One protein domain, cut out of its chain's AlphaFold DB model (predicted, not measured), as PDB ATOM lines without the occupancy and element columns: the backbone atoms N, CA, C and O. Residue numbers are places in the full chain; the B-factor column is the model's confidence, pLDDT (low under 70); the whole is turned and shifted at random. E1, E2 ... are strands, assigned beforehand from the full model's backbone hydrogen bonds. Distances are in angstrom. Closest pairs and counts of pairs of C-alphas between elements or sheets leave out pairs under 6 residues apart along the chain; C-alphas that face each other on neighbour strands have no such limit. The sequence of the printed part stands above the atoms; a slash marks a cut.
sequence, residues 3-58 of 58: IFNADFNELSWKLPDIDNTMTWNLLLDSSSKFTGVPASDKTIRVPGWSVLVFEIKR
ATOM      1  N   ILE A   3     199.084 194.440 206.389       97.88
ATOM      2  CA  ILE A   3     199.451 194.223 204.986       97.88
ATOM      3  C   ILE A   3     200.973 194.211 204.902       97.88
ATOM      4  O   ILE A   3     201.622 195.138 205.384       97.88
ATOM      5  N   PHE A   4     201.525 193.169 204.287       98.25
ATOM      6  CA  PHE A   4     202.962 192.980 204.111       98.25
ATOM      7  C   PHE A   4     203.272 193.039 202.621       98.25
ATOM      8  O   PHE A   4     202.894 192.134 201.878       98.25
ATOM      9  N   ASN A   5     203.949 194.096 202.186       98.19
ATOM     10  CA  ASN A   5     204.463 194.180 200.830       98.19
ATOM     11  C   ASN A   5     205.950 193.812 200.830       98.19
ATOM     12  O   ASN A   5     206.804 194.632 201.165       98.19
ATOM     13  N   ALA A   6     206.233 192.562 200.467       97.75
ATOM     14  CA  ALA A   6     207.587 192.049 200.264       97.75
ATOM     15  C   ALA A   6     208.077 192.216 198.810       97.75
ATOM     16  O   ALA A   6     209.080 191.618 198.432       97.75
ATOM     17  N   ASP A   7     207.363 192.983 197.982       97.88
ATOM     18  CA  ASP A   7     207.828 193.403 196.663       97.88
ATOM     19  C   ASP A   7     208.658 194.692 196.787       97.88
ATOM     20  O   ASP A   7     208.457 195.510 197.690       97.88
ATOM     21  N   PHE A   8     209.587 194.888 195.851       97.44
ATOM     22  CA  PHE A   8     210.304 196.153 195.703       97.44
ATOM     23  C   PHE A   8     209.384 197.285 195.229       97.44
ATOM     24  O   PHE A   8     209.586 198.443 195.594       97.44
ATOM     25  N   ASN A   9     208.377 196.956 194.424       98.12
ATOM     26  CA  ASN A   9     207.443 197.906 193.845       98.12
ATOM     27  C   ASN A   9     206.285 198.223 194.796       98.12
ATOM     28  O   ASN A   9     205.903 197.430 195.659       98.12
ATOM     29  N   GLU A  10     205.672 199.391 194.594       97.62
ATOM     30  CA  GLU A  10     204.382 199.683 195.212       97.62
ATOM     31  C   GLU A  10     203.288 198.792 194.625       97.62
ATOM     32  O   GLU A  10     203.235 198.563 193.413       97.62
ATOM     33  N   LEU A  11     202.366 198.349 195.477       97.31
ATOM     34  CA  LEU A  11     201.228 197.536 195.063       97.31
ATOM     35  C   LEU A  11     199.924 198.318 195.175       97.31
ATOM     36  O   LEU A  11     199.666 199.004 196.164       97.31
ATOM     37  N   SER A  12     199.076 198.170 194.160       97.38
ATOM     38  CA  SER A  12     197.679 198.592 194.222       97.38
ATOM     39  C   SER A  12     196.885 197.514 194.953       97.38
ATOM     40  O   SER A  12     196.775 196.390 194.464       97.38
ATOM     41  N   TRP A  13     196.358 197.835 196.131       96.31
ATOM     42  CA  TRP A  13     195.694 196.874 197.004       96.31
ATOM     43  C   TRP A  13     194.256 197.294 197.289       96.31
ATOM     44  O   TRP A  13     194.023 198.373 197.836       96.31
ATOM     45  N   LYS A  14     193.285 196.440 196.950       96.81
ATOM     46  CA  LYS A  14     191.876 196.660 197.296       96.81
ATOM     47  C   LYS A  14     191.626 196.196 198.732       96.81
ATOM     48  O   LYS A  14     191.790 195.017 199.040       96.81
ATOM     49  N   LEU A  15     191.261 197.125 199.614       95.75
ATOM     50  CA  LEU A  15     190.820 196.798 200.967       95.75
ATOM     51  C   LEU A  15     189.502 196.012 200.893       95.75
ATOM     52  O   LEU A  15     188.694 196.278 200.003       95.75
ATOM     53  N   PRO A  16     189.284 195.029 201.783       95.12
ATOM     54  CA  PRO A  16     188.053 194.249 201.782       95.12
ATOM     55  C   PRO A  16     186.833 195.134 202.031       95.12
ATOM     56  O   PRO A  16     186.918 196.145 202.736       95.12
ATOM     57  N   ASP A  17     185.697 194.704 201.491       94.50
ATOM     58  CA  ASP A  17     184.398 195.265 201.836       94.50
ATOM     59  C   ASP A  17     184.026 194.838 203.265       94.50
ATOM     60  O   ASP A  17     183.695 193.683 203.539       94.50
ATOM     61  N   ILE A  18     184.191 195.766 204.201       90.38
ATOM     62  CA  ILE A  18     183.791 195.658 205.601       90.38
ATOM     63  C   ILE A  18     182.689 196.693 205.837       90.38
ATOM     64  O   ILE A  18     182.720 197.762 205.241       90.38
ATOM     65  N   ASP A  19     181.733 196.392 206.722       88.69
ATOM     66  CA  ASP A  19     180.661 197.306 207.149       88.69
ATOM     67  C   ASP A  19     181.104 198.785 207.133       88.69
ATOM     68  O   ASP A  19     182.039 199.171 207.838       88.69
ATOM     69  N   ASN A  20     180.423 199.607 206.328       85.12
ATOM     70  CA  ASN A  20     180.754 201.018 206.100       85.12
ATOM     71  C   ASN A  20     180.626 201.898 207.355       85.12
ATOM     72  O   ASN A  20     181.003 203.069 207.320       85.12
ATOM     73  N   THR A  21     180.096 201.363 208.457       90.19
ATOM     74  CA  THR A  21     180.118 202.026 209.767       90.19
ATOM     75  C   THR A  21     181.466 201.898 210.480       90.19
ATOM     76  O   THR A  21     181.699 202.599 211.459       90.19
ATOM     77  N   MET A  22     182.365 201.035 209.999       93.69
ATOM     78  CA  MET A  22     183.690 200.832 210.577       93.69
ATOM     79  C   MET A  22     184.690 201.872 210.062       93.69
ATOM     80  O   MET A  22     184.823 202.123 208.864       93.69
ATOM     81  N   THR A  23     185.467 202.425 210.984       94.12
ATOM     82  CA  THR A  23     186.588 203.321 210.705       94.12
ATOM     83  C   THR A  23     187.896 202.542 210.613       94.12
ATOM     84  O   THR A  23     188.124 201.579 211.347       94.12
ATOM     85  N   TRP A  24     188.771 202.981 209.709       96.38
ATOM     86  CA  TRP A  24     190.107 202.427 209.513       96.38
ATOM     87  C   TRP A  24     191.146 203.451 209.960       96.38
ATOM     88  O   TRP A  24     191.254 204.521 209.366       96.38
ATOM     89  N   ASN A  25     191.938 203.121 210.976       95.75
ATOM     90  CA  ASN A  25     192.985 204.002 211.493       95.75
ATOM     91  C   ASN A  25     194.352 203.384 211.218       95.75
ATOM     92  O   ASN A  25     194.604 202.245 211.607       95.75
ATOM     93  N   LEU A  26     195.244 204.122 210.557       97.06
ATOM     94  CA  LEU A  26     196.628 203.691 210.374       97.06
ATOM     95  C   LEU A  26     197.353 203.747 211.725       97.06
ATOM     96  O   LEU A  26     197.477 204.815 212.318       97.06
ATOM     97  N   LEU A  27     197.827 202.597 212.197       97.56
ATOM     98  CA  LEU A  27     198.619 202.474 213.422       97.56
ATOM     99  C   LEU A  27     200.121 202.464 213.142       97.56
ATOM    100  O   LEU A  27     200.902 202.983 213.934       97.56
ATOM    101  N   LEU A  28     200.523 201.840 212.035       98.12
ATOM    102  CA  LEU A  28     201.920 201.703 211.646       98.12
ATOM    103  C   LEU A  28     202.036 201.783 210.129       98.12
ATOM    104  O   LEU A  28     201.328 201.074 209.415       98.12
ATOM    105  N   ASP A  29     202.988 202.580 209.671       98.12
ATOM    106  CA  ASP A  29     203.568 202.494 208.339       98.12
ATOM    107  C   ASP A  29     205.088 202.417 208.498       98.12
ATOM    108  O   ASP A  29     205.724 203.392 208.893       98.12
ATOM    109  N   SER A  30     205.677 201.256 208.207       98.50
ATOM    110  CA  SER A  30     207.126 201.068 208.338       98.50
ATOM    111  C   SER A  30     207.941 201.816 207.279       98.50
ATOM    112  O   SER A  30     209.158 201.915 207.408       98.50
ATOM    113  N   SER A  31     207.303 202.293 206.209       97.56
ATOM    114  CA  SER A  31     207.968 202.998 205.111       97.56
ATOM    115  C   SER A  31     208.011 204.513 205.301       97.56
ATOM    116  O   SER A  31     208.813 205.178 204.641       97.56
ATOM    117  N   SER A  32     207.139 205.054 206.159       95.88
ATOM    118  CA  SER A  32     206.856 206.490 206.295       95.88
ATOM    119  C   SER A  32     206.425 207.171 204.984       95.88
ATOM    120  O   SER A  32     206.580 208.385 204.836       95.88
ATOM    121  N   LYS A  33     205.931 206.403 204.006       96.56
ATOM    122  CA  LYS A  33     205.566 206.857 202.651       96.56
ATOM    123  C   LYS A  33     204.101 206.609 202.308       96.56
ATOM    124  O   LYS A  33     203.666 206.997 201.224       96.56
ATOM    125  N   PHE A  34     203.336 205.958 203.181       96.94
ATOM    126  CA  PHE A  34     201.926 205.710 202.935       96.94
ATOM    127  C   PHE A  34     201.174 207.032 202.778       96.94
ATOM    128  O   PHE A  34     201.238 207.929 203.619       96.94
ATOM    129  N   THR A  35     200.418 207.128 201.689       93.88
ATOM    130  CA  THR A  35     199.530 208.252 201.415       93.88
ATOM    131  C   THR A  35     198.156 207.720 201.040       93.88
ATOM    132  O   THR A  35     198.018 206.732 200.318       93.88
ATOM    133  N   GLY A  36     197.116 208.381 201.543       90.81
ATOM    134  CA  GLY A  36     195.731 208.030 201.255       90.81
ATOM    135  C   GLY A  36     194.879 207.865 202.505       90.81
ATOM    136  O   GLY A  36     195.352 207.928 203.636       90.81
ATOM    137  N   VAL A  37     193.586 207.668 202.267       92.56
ATOM    138  CA  VAL A  37     192.587 207.448 203.319       92.56
ATOM    139  C   VAL A  37     192.115 206.001 203.204       92.56
ATOM    140  O   VAL A  37     191.459 205.707 202.195       92.56
ATOM    141  N   PRO A  38     192.456 205.111 204.154       94.00
ATOM    142  CA  PRO A  38     191.969 203.735 204.160       94.00
ATOM    143  C   PRO A  38     190.459 203.718 204.436       94.00
ATOM    144  O   PRO A  38     189.960 204.494 205.247       94.00
ATOM    145  N   ALA A  39     189.729 202.863 203.727       94.81
ATOM    146  CA  ALA A  39     188.289 202.684 203.881       94.81
ATOM    147  C   ALA A  39     187.861 201.336 203.287       94.81
ATOM    148  O   ALA A  39     188.600 200.748 202.495       94.81
ATOM    149  N   SER A  40     186.657 200.888 203.641       94.88
ATOM    150  CA  SER A  40     186.035 199.705 203.041       94.88
ATOM    151  C   SER A  40     185.985 199.786 201.510       94.88
ATOM    152  O   SER A  40     185.780 200.866 200.952       94.88
ATOM    153  N   ASP A  41     186.228 198.651 200.848       95.19
ATOM    154  CA  ASP A  41     186.224 198.444 199.387       95.19
ATOM    155  C   ASP A  41     187.155 199.371 198.573       95.19
ATOM    156  O   ASP A  41     187.195 199.344 197.338       95.19
ATOM    157  N   LYS A  42     187.958 200.199 199.249       94.62
ATOM    158  CA  LYS A  42     188.803 201.206 198.612       94.62
ATOM    159  C   LYS A  42     190.149 200.626 198.209       94.62
ATOM    160  O   LYS A  42     190.761 199.843 198.929       94.62
ATOM    161  N   THR A  43     190.655 201.073 197.065       97.00
ATOM    162  CA  THR A  43     192.016 200.747 196.630       97.00
ATOM    163  C   THR A  43     193.024 201.733 197.217       97.00
ATOM    164  O   THR A  43     192.845 202.947 197.109       97.00
ATOM    165  N   ILE A  44     194.083 201.210 197.831       97.12
ATOM    166  CA  ILE A  44     195.210 201.966 198.389       97.12
ATOM    167  C   ILE A  44     196.518 201.581 197.688       97.12
ATOM    168  O   ILE A  44     196.612 200.512 197.085       97.12
ATOM    169  N   ARG A  45     197.539 202.441 197.790       97.81
ATOM    170  CA  ARG A  45     198.910 202.095 197.393       97.81
ATOM    171  C   ARG A  45     199.695 201.650 198.616       97.81
ATOM    172  O   ARG A  45     199.751 202.373 199.608       97.81
ATOM    173  N   VAL A  46     200.286 200.466 198.540       97.94
ATOM    174  CA  VAL A  46     201.122 199.902 199.599       97.94
ATOM    175  C   VAL A  46     202.582 200.056 199.181       97.94
ATOM    176  O   VAL A  46     202.963 199.476 198.162       97.94
ATOM    177  N   PRO A  47     203.404 200.819 199.921       98.38
ATOM    178  CA  PRO A  47     204.808 201.024 199.580       98.38
ATOM    179  C   PRO A  47     205.583 199.707 199.461       98.38
ATOM    180  O   PRO A  47     205.270 198.737 200.154       98.38
ATOM    181  N   GLY A  48     206.585 199.657 198.585       98.12
ATOM    182  CA  GLY A  48     207.501 198.515 198.498       98.12
ATOM    183  C   GLY A  48     208.261 198.297 199.808       98.12
ATOM    184  O   GLY A  48     208.520 199.258 200.538       98.12
ATOM    185  N   TRP A  49     208.612 197.045 200.103       98.19
ATOM    186  CA  TRP A  49     209.325 196.634 201.320       98.19
ATOM    187  C   TRP A  49     208.739 197.223 202.609       98.19
ATOM    188  O   TRP A  49     209.454 197.796 203.435       98.19
ATOM    189  N   SER A  50     207.421 197.119 202.777       98.38
ATOM    190  CA  SER A  50     206.723 197.773 203.882       98.38
ATOM    191  C   SER A  50     205.700 196.892 204.587       98.38
ATOM    192  O   SER A  50     205.186 195.909 204.046       98.38
ATOM    193  N   VAL A  51     205.398 197.289 205.821       98.44
ATOM    194  CA  VAL A  51     204.297 196.776 206.624       98.44
ATOM    195  C   VAL A  51     203.373 197.935 206.965       98.44
ATOM    196  O   VAL A  51     203.806 198.923 207.565       98.44
ATOM    197  N   LEU A  52     202.095 197.784 206.616       98.50
ATOM    198  CA  LEU A  52     201.021 198.672 207.053       98.50
ATOM    199  C   LEU A  52     200.143 197.951 208.072       98.50
ATOM    200  O   LEU A  52     199.719 196.816 207.841       98.50
ATOM    201  N   VAL A  53     199.831 198.617 209.183       98.38
ATOM    202  CA  VAL A  53     198.905 198.110 210.201       98.38
ATOM    203  C   VAL A  53     197.760 199.090 210.369       98.38
ATOM    204  O   VAL A  53     197.973 200.266 210.650       98.38
ATOM    205  N   PHE A  54     196.542 198.578 210.242       97.75
ATOM    206  CA  PHE A  54     195.311 199.323 210.447       97.75
ATOM    207  C   PHE A  54     194.529 198.761 211.633       97.75
ATOM    208  O   PHE A  54     194.255 197.558 211.692       97.75
ATOM    209  N   GLU A  55     194.121 199.633 212.544       97.44
ATOM    210  CA  GLU A  55     193.022 199.370 213.469       97.44
ATOM    211  C   GLU A  55     191.700 199.506 212.708       97.44
ATOM    212  O   GLU A  55     191.522 200.462 211.953       97.44
ATOM    213  N   ILE A  56     190.778 198.567 212.917       96.19
ATOM    214  CA  ILE A  56     189.420 198.635 212.374       96.19
ATOM    215  C   ILE A  56     188.468 198.594 213.560       96.19
ATOM    216  O   ILE A  56     188.474 197.616 214.309       96.19
ATOM    217  N   LYS A  57     187.687 199.657 213.746       95.00
ATOM    218  CA  LYS A  57     186.743 199.788 214.864       95.00
ATOM    219  C   LYS A  57     185.459 200.473 214.428       95.00
ATOM    220  O   LYS A  57     185.469 201.236 213.463       95.00
ATOM    221  N   ARG A  58     184.382 200.209 215.159       89.25
ATOM    222  CA  ARG A  58     183.110 200.913 214.998       89.25
ATOM    223  C   ARG A  58     183.191 202.323 215.575       89.25
ATOM    224  O   ARG A  58     183.974 202.510 216.533       89.25
TER     225      ARG A  58
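What this domain is: This is residues 3 to 58 of the 58 residues of an uncharacterized protein of Azospirillum sp. CAG:239 (UniProt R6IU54). Two small antiparallel sheets, E1-E5-E3 and E2-E4, form two sides of an elongated body, their strands running roughly lengthwise; the sheets come near each other around Asn 5 and Val 46, and the unnamed residues 30 to 42 loop between E3 and E4. The 56 printed residues hold no named helix and five strands, E1 to E5 in chain order; the class is all strand, with 26 residues in named elements, under half. The whole is compact, radius of gyration of the C-alphas 11.0 A, spans 34 by 19 by 16 A.

How they stand to each other: E1, residues 3 to 5, is antiparallel to E5, residues 50 to 57; N 3 and O 52 are 2.9 A apart. E2, residues 11 to 14, is antiparallel to E4, residues 43 to 46; N 13 and O 44 are 2.9 A apart. E3, residues 23 to 29, is antiparallel to E5; N 25 and O 55 are 2.9 A apart. Pairing is staggered: E5 pairs with E1 over 50 to 52 and with E3 over 52 to 57. The closest C-alphas of E1 and E4, Asn 5 and Val 46, are 6.7 A apart. E2 and E5 are apart.

Where its parts are: E1 begins at C-alpha 3 (199.451, 194.223, 204.986). E3 measures 17.2 A and E5 22.9 A, ending at C-alpha 57 (186.743, 199.788, 214.864).

The domain as a whole: The printed part has no cut. The link E3 to E4 is long. No printed residue is under pLDDT 70.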